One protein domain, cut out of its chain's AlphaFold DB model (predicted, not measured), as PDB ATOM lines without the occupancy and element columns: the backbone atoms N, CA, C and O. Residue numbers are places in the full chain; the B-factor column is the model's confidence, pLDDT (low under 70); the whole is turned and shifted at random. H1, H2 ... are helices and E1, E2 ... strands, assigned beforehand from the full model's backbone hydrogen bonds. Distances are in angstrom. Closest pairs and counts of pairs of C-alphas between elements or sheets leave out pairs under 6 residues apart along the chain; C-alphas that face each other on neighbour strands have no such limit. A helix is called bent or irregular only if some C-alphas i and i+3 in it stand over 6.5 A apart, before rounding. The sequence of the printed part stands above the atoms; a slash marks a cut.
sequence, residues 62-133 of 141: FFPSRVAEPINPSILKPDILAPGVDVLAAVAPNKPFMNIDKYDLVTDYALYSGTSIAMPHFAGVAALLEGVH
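AT A GLANCE: This is residues 62 to 133 of the 141 residues of the protein "Peptidase_S8 domain-containing protein" of Rhizophora mucronata (UniProt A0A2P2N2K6). This is an open, stretched-out model in which a short ladder of two strands, E1 and E4, lies between a small hairpin, E2 and E3, at one end and a long unnamed stretch, residues 62 to 86, that reaches to the other end. A single helix, H1, runs off from E4, and its residues 123 to 132 stick out as a free arm. The printed part has 72 residues, under half of them in named elements, in the order E1, E2, E3, E4, H1; both two-stranded sheets are antiparallel and the class is mixed, helices and strands. It is only just extended, close to loose, with a radius of gyration of the C-alphas of 17.1 A and a flat outline of 53 by 34 by 17 A.

IN THESE COORDINATES: Find C-alpha 87 at (-3.156, 19.461, 24.408), where E1, residues 87 to 90, begins its 10.0 A. E4, residues 109 to 112, spans 9.7 A. Look next at E2, residues 98 to 100, and E3, residues 103 to 105. H1, residues 115 to 132, runs 26.3 A to C-alpha 132 at (-22.989, 25.074, 41.153).

HOW THE PARTS SIT: E1 and E4 are antiparallel at 141 degrees; look for N 89 and O 110, 2.9 A apart, within hydrogen-bond range. The hairpin E2 and E3 is antiparallel at 149 degrees, with N 103 and O 100 at 2.8 A, also within range. E2 and E4 are apart. The closest C-alphas of E1 and H1 are those of Val 87 and Ile 117, 7.2 A apart. In H1, 11 of 14 O i to N i+4 pairs are within hydrogen-bond range; it is neither bent nor irregular, but only just: C-alphas 117 and 120 are 6.2 A apart.

THE WHOLE: The two C-alphas farthest apart, those of Ser 74 and Lys 102, are 52.7 A apart. Residues 70 to 75 and 123 to 133 stand free. The printed part has no cut and no long link between elements. Its mean pLDDT is 89.7, and residues 67 to 68 are under 70.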
ATOM      1  N   PHE A  62       9.027  18.869  32.255       84.00
ATOM      2  CA  PHE A  62      10.349  19.417  32.585       84.00
ATOM      3  C   PHE A  62      10.353  20.957  32.664       84.00
ATOM      4  O   PHE A  62      11.149  21.513  33.413       84.00
ATOM      5  N   PHE A  63       9.453  21.628  31.933       80.38
ATOM      6  CA  PHE A  63       9.416  23.088  31.770       80.38
ATOM      7  C   PHE A  63       8.787  23.946  32.894       80.38
ATOM      8  O   PHE A  63       9.124  25.127  32.947       80.38
ATOM      9  N   PRO A  64       7.858  23.474  33.751       77.94
ATOM     10  CA  PRO A  64       7.207  24.350  34.716       77.94
ATOM     11  C   PRO A  64       8.183  24.744  35.827       77.94
ATOM     12  O   PRO A  64       9.013  23.938  36.255       77.94
ATOM     13  N   SER A  65       8.044  25.973  36.329       79.44
ATOM     14  CA  SER A  65       8.786  26.458  37.494       79.44
ATOM     15  C   SER A  65       8.516  25.578  38.714       79.44
ATOM     16  O   SER A  65       7.376  25.212  38.991       79.44
ATOM     17  N   ARG A  66       9.578  25.248  39.450       75.75
ATOM     18  CA  ARG A  66       9.530  24.385  40.648       75.75
ATOM     19  C   ARG A  66      10.009  25.093  41.914       75.75
ATOM     20  O   ARG A  66      10.223  24.448  42.935       75.75
ATOM     21  N   VAL A  67      10.279  26.391  41.814       69.56
ATOM     22  CA  VAL A  67      10.867  27.174  42.900       69.56
ATOM     23  C   VAL A  67       9.763  27.569  43.877       69.56
ATOM     24  O   VAL A  67       8.664  27.918  43.447       69.56
ATOM     25  N   ALA A  68      10.064  27.498  45.174       67.19
ATOM     26  CA  ALA A  68       9.190  28.012  46.222       67.19
ATOM     27  C   ALA A  68       8.932  29.512  46.021       67.19
ATOM     28  O   ALA A  68       9.786  30.225  45.493       67.19
ATOM     29  N   GLU A  69       7.769  29.984  46.457       74.75
ATOM     30  CA  GLU A  69       7.386  31.388  46.332       74.75
ATOM     31  C   GLU A  69       8.441  32.291  47.008       74.75
ATOM     32  O   GLU A  69       8.617  32.212  48.227       74.75
ATOM     33  N   PRO A  70       9.164  33.145  46.258       75.69
ATOM     34  CA  PRO A  70      10.271  33.922  46.817       75.69
ATOM     35  C   PRO A  70       9.792  35.021  47.773       75.69
ATOM     36  O   PRO A  70      10.563  35.481  48.611       75.69
ATOM     37  N   ILE A  71       8.526  35.439  47.659       85.25
ATOM     38  CA  ILE A  71       7.920  36.488  48.487       85.25
ATOM     39  C   ILE A  71       7.469  35.929  49.841       85.25
ATOM     40  O   ILE A  71       7.653  36.575  50.872       85.25
ATOM     41  N   ASN A  72       6.885  34.731  49.854       84.69
ATOM     42  CA  ASN A  72       6.477  34.059  51.081       84.69
ATOM     43  C   ASN A  72       6.795  32.559  51.008       84.69
ATOM     44  O   ASN A  72       5.932  31.767  50.626       84.69
ATOM     45  N   PRO A  73       7.998  32.149  51.442       83.50
ATOM     46  CA  PRO A  73       8.417  30.752  51.386       83.50
ATOM     47  C   PRO A  73       7.613  29.832  52.318       83.50
ATOM     48  O   PRO A  73       7.748  28.614  52.228       83.50
ATOM     49  N   SER A  74       6.767  30.384  53.199       88.12
ATOM     50  CA  SER A  74       5.864  29.592  54.047       88.12
ATOM     51  C   SER A  74       4.646  29.065  53.279       88.12
ATOM     52  O   SER A  74       3.951  28.185  53.780       88.12
ATOM     53  N   ILE A  75       4.369  29.594  52.080       87.38
ATOM     54  CA  ILE A  75       3.275  29.150  51.210       87.38
ATOM     55  C   ILE A  75       3.861  28.289  50.090       87.38
ATOM     56  O   ILE A  75       4.640  28.761  49.262       87.38
ATOM     57  N   LEU A  76       3.473  27.014  50.056       87.50
ATOM     58  CA  LEU A  76       3.924  26.077  49.030       87.50
ATOM     59  C   LEU A  76       3.269  26.395  47.678       87.50
ATOM     60  O   LEU A  76       2.058  26.578  47.603       87.50
ATOM     61  N   LYS A  77       4.072  26.410  46.610       87.00
ATOM     62  CA  LYS A  77       3.631  26.552  45.216       87.00
ATOM     63  C   LYS A  77       4.340  25.521  44.324       87.00
ATOM     64  O   LYS A  77       5.469  25.142  44.643       87.00
ATOM     65  N   PRO A  78       3.735  25.100  43.195       89.25
ATOM     66  CA  PRO A  78       2.371  25.412  42.735       89.25
ATOM     67  C   PRO A  78       1.290  24.670  43.544       89.25
ATOM     68  O   PRO A  78       1.583  23.657  44.172       89.25
ATOM     69  N   ASP A  79       0.045  25.156  43.510       90.12
ATOM     70  CA  ASP A  79      -1.046  24.602  44.335       90.12
ATOM     71  C   ASP A  79      -1.641  23.298  43.775       90.12
ATOM     72  O   ASP A  79      -2.001  22.398  44.531       90.12
ATOM     73  N   ILE A  80      -1.763  23.180  42.447       91.12
ATOM     74  CA  ILE A  80      -2.471  22.074  41.784       91.12
ATOM     75  C   ILE A  80      -1.865  21.765  40.400       91.12
ATOM     76  O   ILE A  80      -1.194  22.603  39.796       91.12
ATOM     77  N   LEU A  81      -2.078  20.543  39.893       92.56
ATOM     78  CA  LEU A  81      -1.592  20.061  38.590       92.56
ATOM     79  C   LEU A  81      -2.744  19.758  37.615       92.56
ATOM     80  O   LEU A  81      -3.763  19.200  38.012       92.56
ATOM     81  N   ALA A  82      -2.552  20.099  36.338       94.44
ATOM     82  CA  ALA A  82      -3.485  19.830  35.240       94.44
ATOM     83  C   ALA A  82      -2.736  19.427  33.958       94.44
ATOM     84  O   ALA A  82      -1.530  19.683  33.841       94.44
ATOM     85  N   PRO A  83      -3.430  18.806  32.983       94.44
ATOM     86  CA  PRO A  83      -2.864  18.509  31.672       94.44
ATOM     87  C   PRO A  83      -2.429  19.784  30.944       94.44
ATOM     88  O   PRO A  83      -3.212  20.711  30.770       94.44
ATOM     89  N   GLY A  84      -1.178  19.819  30.493       93.12
ATOM     90  CA  GLY A  84      -0.629  20.946  29.734       93.12
ATOM     91  C   GLY A  84       0.493  20.541  28.788       93.12
ATOM     92  O   GLY A  84       1.317  21.377  28.449       93.12
ATOM     93  N   VAL A  85       0.583  19.262  28.421       92.38
ATOM     94  CA  VAL A  85       1.535  18.752  27.425       92.38
ATOM     95  C   VAL A  85       0.722  18.128  26.304       92.38
ATOM     96  O   VAL A  85      -0.170  17.333  26.597       92.38
ATOM     97  N   ASP A  86       1.025  18.510  25.066       91.19
ATOM     98  CA  ASP A  86       0.351  18.068  23.841       91.19
ATOM     99  C   ASP A  86      -1.179  18.115  23.935       91.19
ATOM    100  O   ASP A  86      -1.886  17.158  23.611       91.19
ATOM    101  N   VAL A  87      -1.709  19.245  24.401       93.56
ATOM    102  CA  VAL A  87      -3.156  19.461  24.408       93.56
ATOM    103  C   VAL A  87      -3.576  20.021  23.055       93.56
ATOM    104  O   VAL A  87      -3.025  21.021  22.592       93.56
ATOM    105  N   LEU A  88      -4.573  19.385  22.440       94.50
ATOM    106  CA  LEU A  88      -5.183  19.845  21.197       94.50
ATOM    107  C   LEU A  88      -6.123  21.021  21.476       94.50
ATOM    108  O   LEU A  88      -7.096  20.874  22.215       94.50
ATOM    109  N   ALA A  89      -5.850  22.171  20.868       94.38
ATOM    110  CA  ALA A  89      -6.643  23.386  21.023       94.38
ATOM    111  C   ALA A  89      -6.854  24.094  19.680       94.38
ATOM    112  O   ALA A  89      -6.086  23.901  18.737       94.38
ATOM    113  N   ALA A  90      -7.910  24.907  19.600       95.75
ATOM    114  CA  ALA A  90      -8.205  25.703  18.414       95.75
ATOM    115  C   ALA A  90      -7.162  26.814  18.218       95.75
ATOM    116  O   ALA A  90      -6.711  27.433  19.185       95.75
ATOM    117  N   VAL A  91      -6.817  27.094  16.963       94.06
ATOM    118  CA  VAL A  91      -5.907  28.178  16.572       94.06
ATOM    119  C   VAL A  91      -6.492  29.010  15.440       94.06
ATOM    120  O   VAL A  91      -7.495  28.651  14.833       94.06
ATOM    121  N   ALA A  92      -5.877  30.163  15.171       94.19
ATOM    122  CA  ALA A  92      -6.291  31.008  14.060       94.19
ATOM    123  C   ALA A  92      -5.999  30.302  12.718       94.19
ATOM    124  O   ALA A  92      -4.825  30.099  12.399       94.19
ATOM    125  N   PRO A  93      -7.022  29.999  11.898       91.25
ATOM    126  CA  PRO A  93      -6.861  29.175  10.695       91.25
ATOM    127  C   PRO A  93      -6.163  29.905   9.543       91.25
ATOM    128  O   PRO A  93      -5.794  29.307   8.541       91.25
ATOM    129  N   ASN A  94      -5.983  31.218   9.666       91.19
ATOM    130  CA  ASN A  94      -5.321  32.065   8.681       91.19
ATOM    131  C   ASN A  94      -3.886  32.441   9.075       91.19
ATOM    132  O   ASN A  94      -3.289  33.302   8.429       91.19
ATOM    133  N   LYS A  95      -3.343  31.853  10.148       89.88
ATOM    134  CA  LYS A  95      -1.962  32.082  10.579       89.88
ATOM    135  C   LYS A  95      -1.143  30.802  10.420       89.88
ATOM    136  O   LYS A  95      -1.601  29.753  10.871       89.88
ATOM    137  N   PRO A  96       0.065  30.878   9.833       87.12
ATOM    138  CA  PRO A  96       0.972  29.739   9.780       87.12
ATOM    139  C   PRO A  96       1.254  29.208  11.186       87.12
ATOM    140  O   PRO A  96       1.697  29.952  12.066       87.12
ATOM    141  N   PHE A  97       0.981  27.924  11.399       85.00
ATOM    142  CA  PHE A  97       1.329  27.217  12.630       85.00
ATOM    143  C   PHE A  97       2.734  26.607  12.535       85.00
ATOM    144  O   PHE A  97       3.502  26.639  13.496       85.00
ATOM    145  N   MET A  98       3.079  26.082  11.358       83.69
ATOM    146  CA  MET A  98       4.360  25.448  11.051       83.69
ATOM    147  C   MET A  98       4.782  25.825   9.632       83.69
ATOM    148  O   MET A  98       3.927  26.065   8.788       83.69
ATOM    149  N   ASN A  99       6.086  25.823   9.362       85.31
ATOM    150  CA  ASN A  99       6.627  26.001   8.017       85.31
ATOM    151  C   ASN A  99       7.397  24.741   7.611       85.31
ATOM    152  O   ASN A  99       8.242  24.272   8.372       85.31
ATOM    153  N   ILE A 100       7.119  24.207   6.424       82.50
ATOM    154  CA  ILE A 100       7.880  23.108   5.818       82.50
ATOM    155  C   ILE A 100       8.500  23.630   4.529       82.50
ATOM    156  O   ILE A 100       7.795  23.954   3.573       82.50
ATOM    157  N   ASP A 101       9.828  23.719   4.510       81.50
ATOM    158  CA  ASP A 101      10.613  24.358   3.451       81.50
ATOM    159  C   ASP A 101      10.121  25.778   3.113       81.50
ATOM    160  O   ASP A 101      10.474  26.747   3.782       81.50
ATOM    161  N   LYS A 102       9.306  25.897   2.061       83.38
ATOM    162  CA  LYS A 102       8.732  27.145   1.529       83.38
ATOM    163  C   LYS A 102       7.211  27.227   1.695       83.38
ATOM    164  O   LYS A 102       6.585  28.101   1.100       83.38
ATOM    165  N   TYR A 103       6.619  26.267   2.399       84.88
ATOM    166  CA  TYR A 103       5.181  26.131   2.567       84.88
ATOM    167  C   TYR A 103       4.785  26.428   4.007       84.88
ATOM    168  O   TYR A 103       5.230  25.754   4.937       84.88
ATOM    169  N   ASP A 104       3.886  27.390   4.157       88.94
ATOM    170  CA  ASP A 104       3.238  27.697   5.421       88.94
ATOM    171  C   ASP A 104       2.061  26.735   5.618       88.94
ATOM    172  O   ASP A 104       1.148  26.656   4.791       88.94
ATOM    173  N   LEU A 105       2.075  25.993   6.720       87.19
ATOM    174  CA  LEU A 105       0.989  25.110   7.116       87.19
ATOM    175  C   LEU A 105       0.064  25.830   8.086       87.19
ATOM    176  O   LEU A 105       0.470  26.264   9.168       87.19
ATOM    177  N   VAL A 106      -1.204  25.902   7.701       92.06
ATOM    178  CA  VAL A 106      -2.302  26.395   8.529       92.06
ATOM    179  C   VAL A 106      -3.169  25.228   8.995       92.06
ATOM    180  O   VAL A 106      -3.236  24.189   8.340       92.06
ATOM    181  N   THR A 107      -3.820  25.388  10.142       91.62
ATOM    182  CA  THR A 107      -4.703  24.376  10.735       91.62
ATOM    183  C   THR A 107      -5.765  25.060  11.589       91.62
ATOM    184  O   THR A 107      -5.530  26.158  12.086       91.62
ATOM    185  N   ASP A 108      -6.910  24.411  11.787       95.56
ATOM    186  CA  ASP A 108      -7.931  24.864  12.740       95.56
ATOM    187  C   ASP A 108      -7.567  24.481  14.184       95.56
ATOM    188  O   ASP A 108      -7.973  25.145  15.138       95.56
ATOM    189  N   TYR A 109      -6.782  23.410  14.349       93.81
ATOM    190  CA  TYR A 109      -6.380  22.864  15.643       93.81
ATOM    191  C   TYR A 109      -4.908  22.472  15.659       93.81
ATOM    192  O   TYR A 109      -4.385  21.906  14.698       93.81
ATOM    193  N   ALA A 110      -4.255  22.719  16.786       90.94
ATOM    194  CA  ALA A 110      -2.854  22.392  16.990       90.94
ATOM    195  C   ALA A 110      -2.599  21.856  18.400       90.94
ATOM    196  O   ALA A 110      -3.345  22.147  19.337       90.94
ATOM    197  N   LEU A 111      -1.535  21.063  18.536       90.31
ATOM    198  CA  LEU A 111      -1.036  20.605  19.828       90.31
ATOM    199  C   LEU A 111      -0.106  21.669  20.413       90.31
ATOM    200  O   LEU A 111       0.809  22.123  19.728       90.31
ATOM    201  N   TYR A 112      -0.324  22.024  21.677       89.25
ATOM    202  CA  TYR A 112       0.568  22.900  22.436       89.25
ATOM    203  C   TYR A 112       0.935  22.294  23.782       89.25
ATOM    204  O   TYR A 112       0.118  21.641  24.438       89.25
ATOM    205  N   SER A 113       2.146  22.616  24.231       90.19
ATOM    206  CA  SER A 113       2.610  22.348  25.583       90.19
ATOM    207  C   SER A 113       2.924  23.642  26.338       90.19
ATOM    208  O   SER A 113       3.519  24.578  25.811       90.19
ATOM    209  N   GLY A 114       2.544  23.704  27.611       89.62
ATOM    210  CA  GLY A 114       2.880  24.802  28.506       89.62
ATOM    211  C   GLY A 114       1.963  24.907  29.721       89.62
ATOM    212  O   GLY A 114       0.840  24.402  29.742       89.62
ATOM    213  N   THR A 115       2.417  25.643  30.737       91.12
ATOM    214  CA  THR A 115       1.575  26.014  31.889       91.12
ATOM    215  C   THR A 115       0.397  26.895  31.471       91.12
ATOM    216  O   THR A 115      -0.694  26.743  32.012       91.12
ATOM    217  N   SER A 116       0.572  27.730  30.440       93.25
ATOM    218  CA  SER A 116      -0.509  28.506  29.812       93.25
ATOM    219  C   SER A 116      -1.621  27.631  29.227       93.25
ATOM    220  O   SER A 116      -2.743  28.103  29.087       93.25
ATOM    221  N   ILE A 117      -1.327  26.367  28.906       95.19
ATOM    222  CA  ILE A 117      -2.292  25.395  28.374       95.19
ATOM    223  C   ILE A 117      -2.930  24.570  29.502       95.19
ATOM    224  O   ILE A 117      -4.086  24.166  29.406       95.19
ATOM    225  N   ALA A 118      -2.223  24.388  30.622       95.00
ATOM    226  CA  ALA A 118      -2.799  23.821  31.841       95.00
ATOM    227  C   ALA A 118      -3.810  24.770  32.510       95.00
ATOM    228  O   ALA A 118      -4.870  24.328  32.946       95.00
ATOM    229  N   MET A 119      -3.523  26.076  32.543       94.94
ATOM    230  CA  MET A 119      -4.360  27.084  33.205       94.94
ATOM    231  C   MET A 119      -5.846  27.094  32.785       94.94
ATOM    232  O   MET A 119      -6.698  27.112  33.677       94.94
ATOM    233  N   PRO A 120      -6.220  27.045  31.488       96.50
ATOM    234  CA  PRO A 120      -7.629  27.022  31.094       96.50
ATOM    235  C   PRO A 120      -8.390  25.784  31.592       96.50
ATOM    236  O   PRO A 120      -9.595  25.881  31.811       96.50
ATOM    237  N   HIS A 121      -7.722  24.649  31.844       96.94
ATOM    238  CA  HIS A 121      -8.376  23.492  32.465       96.94
ATOM    239  C   HIS A 121      -8.800  23.801  33.905       96.94
ATOM    240  O   HIS A 121      -9.924  23.487  34.290       96.94
ATOM    241  N   PHE A 122      -7.937  24.458  34.688       95.62
ATOM    242  CA  PHE A 122      -8.294  24.894  36.040       95.62
ATOM    243  C   PHE A 122      -9.395  25.939  36.032       95.62
ATOM    244  O   PHE A 122     -10.356  25.805  36.780       95.62
ATOM    245  N   ALA A 123      -9.283  26.949  35.164       96.19
ATOM    246  CA  ALA A 123     -10.298  27.986  35.042       96.19
ATOM    247  C   ALA A 123     -11.671  27.390  34.687       96.19
ATOM    248  O   ALA A 123     -12.676  27.786  35.266       96.19
ATOM    249  N   GLY A 124     -11.709  26.393  33.795       97.25
ATOM    250  CA  GLY A 124     -12.935  25.669  33.461       97.25
ATOM    251  C   GLY A 124     -13.535  24.927  34.657       97.25
ATOM    252  O   GLY A 124     -14.725  25.067  34.923       97.25
ATOM    253  N   VAL A 125     -12.725  24.174  35.412       97.38
ATOM    254  CA  VAL A 125     -13.198  23.467  36.617       97.38
ATOM    255  C   VAL A 125     -13.680  24.450  37.689       97.38
ATOM    256  O   VAL A 125     -14.758  24.253  38.245       97.38
ATOM    257  N   ALA A 126     -12.935  25.527  37.938       96.75
ATOM    258  CA  ALA A 126     -13.307  26.564  38.896       96.75
ATOM    259  C   ALA A 126     -14.634  27.243  38.518       96.75
ATOM    260  O   ALA A 126     -15.508  27.383  39.366       96.75
ATOM    261  N   ALA A 127     -14.833  27.578  37.239       97.25
ATOM    262  CA  ALA A 127     -16.083  28.167  36.756       97.25
ATOM    263  C   ALA A 127     -17.280  27.211  36.898       97.25
ATOM    264  O   ALA A 127     -18.389  27.641  37.217       97.25
ATOM    265  N   LEU A 128     -17.074  25.904  36.693       97.94
ATOM    266  CA  LEU A 128     -18.116  24.901  36.936       97.94
ATOM    267  C   LEU A 128     -18.482  24.818  38.424       97.94
ATOM    268  O   LEU A 128     -19.666  24.750  38.755       97.94
ATOM    269  N   LEU A 129     -17.485  24.851  39.315       97.69
ATOM    270  CA  LEU A 129     -17.705  24.871  40.762       97.69
ATOM    271  C   LEU A 129     -18.448  26.135  41.197       97.69
ATOM    272  O   LEU A 129     -19.421  26.035  41.941       97.69
ATOM    273  N   GLU A 130     -18.054  27.300  40.687       96.75
ATOM    274  CA  GLU A 130     -18.735  28.571  40.941       96.75
ATOM    275  C   GLU A 130     -20.202  28.525  40.486       96.75
ATOM    276  O   GLU A 130     -21.099  28.897  41.242       96.75
ATOM    277  N   GLY A 131     -20.469  27.988  39.290       97.06
ATOM    278  CA  GLY A 131     -21.823  27.869  38.745       97.06
ATOM    279  C   GLY A 131     -22.757  26.980  39.576       97.06
ATOM    280  O   GLY A 131     -23.960  27.237  39.630       97.06
ATOM    281  N   VAL A 132     -22.221  25.959  40.254       98.19
ATOM    282  CA  VAL A 132     -22.989  25.074  41.153       98.19
ATOM    283  C   VAL A 132     -23.049  25.629  42.584       98.19
ATOM    284  O   VAL A 132     -24.044  25.441  43.286       98.19
ATOM    285  N   HIS A 133     -22.011  26.345  43.019       97.12
ATOM    286  CA  HIS A 133     -21.847  26.853  44.379       97.12
ATOM    287  C   HIS A 133     -21.676  28.377  44.417       97.12
ATOM    288  O   HIS A 133     -20.687  28.894  44.928       97.12
TER     289      HIS A 133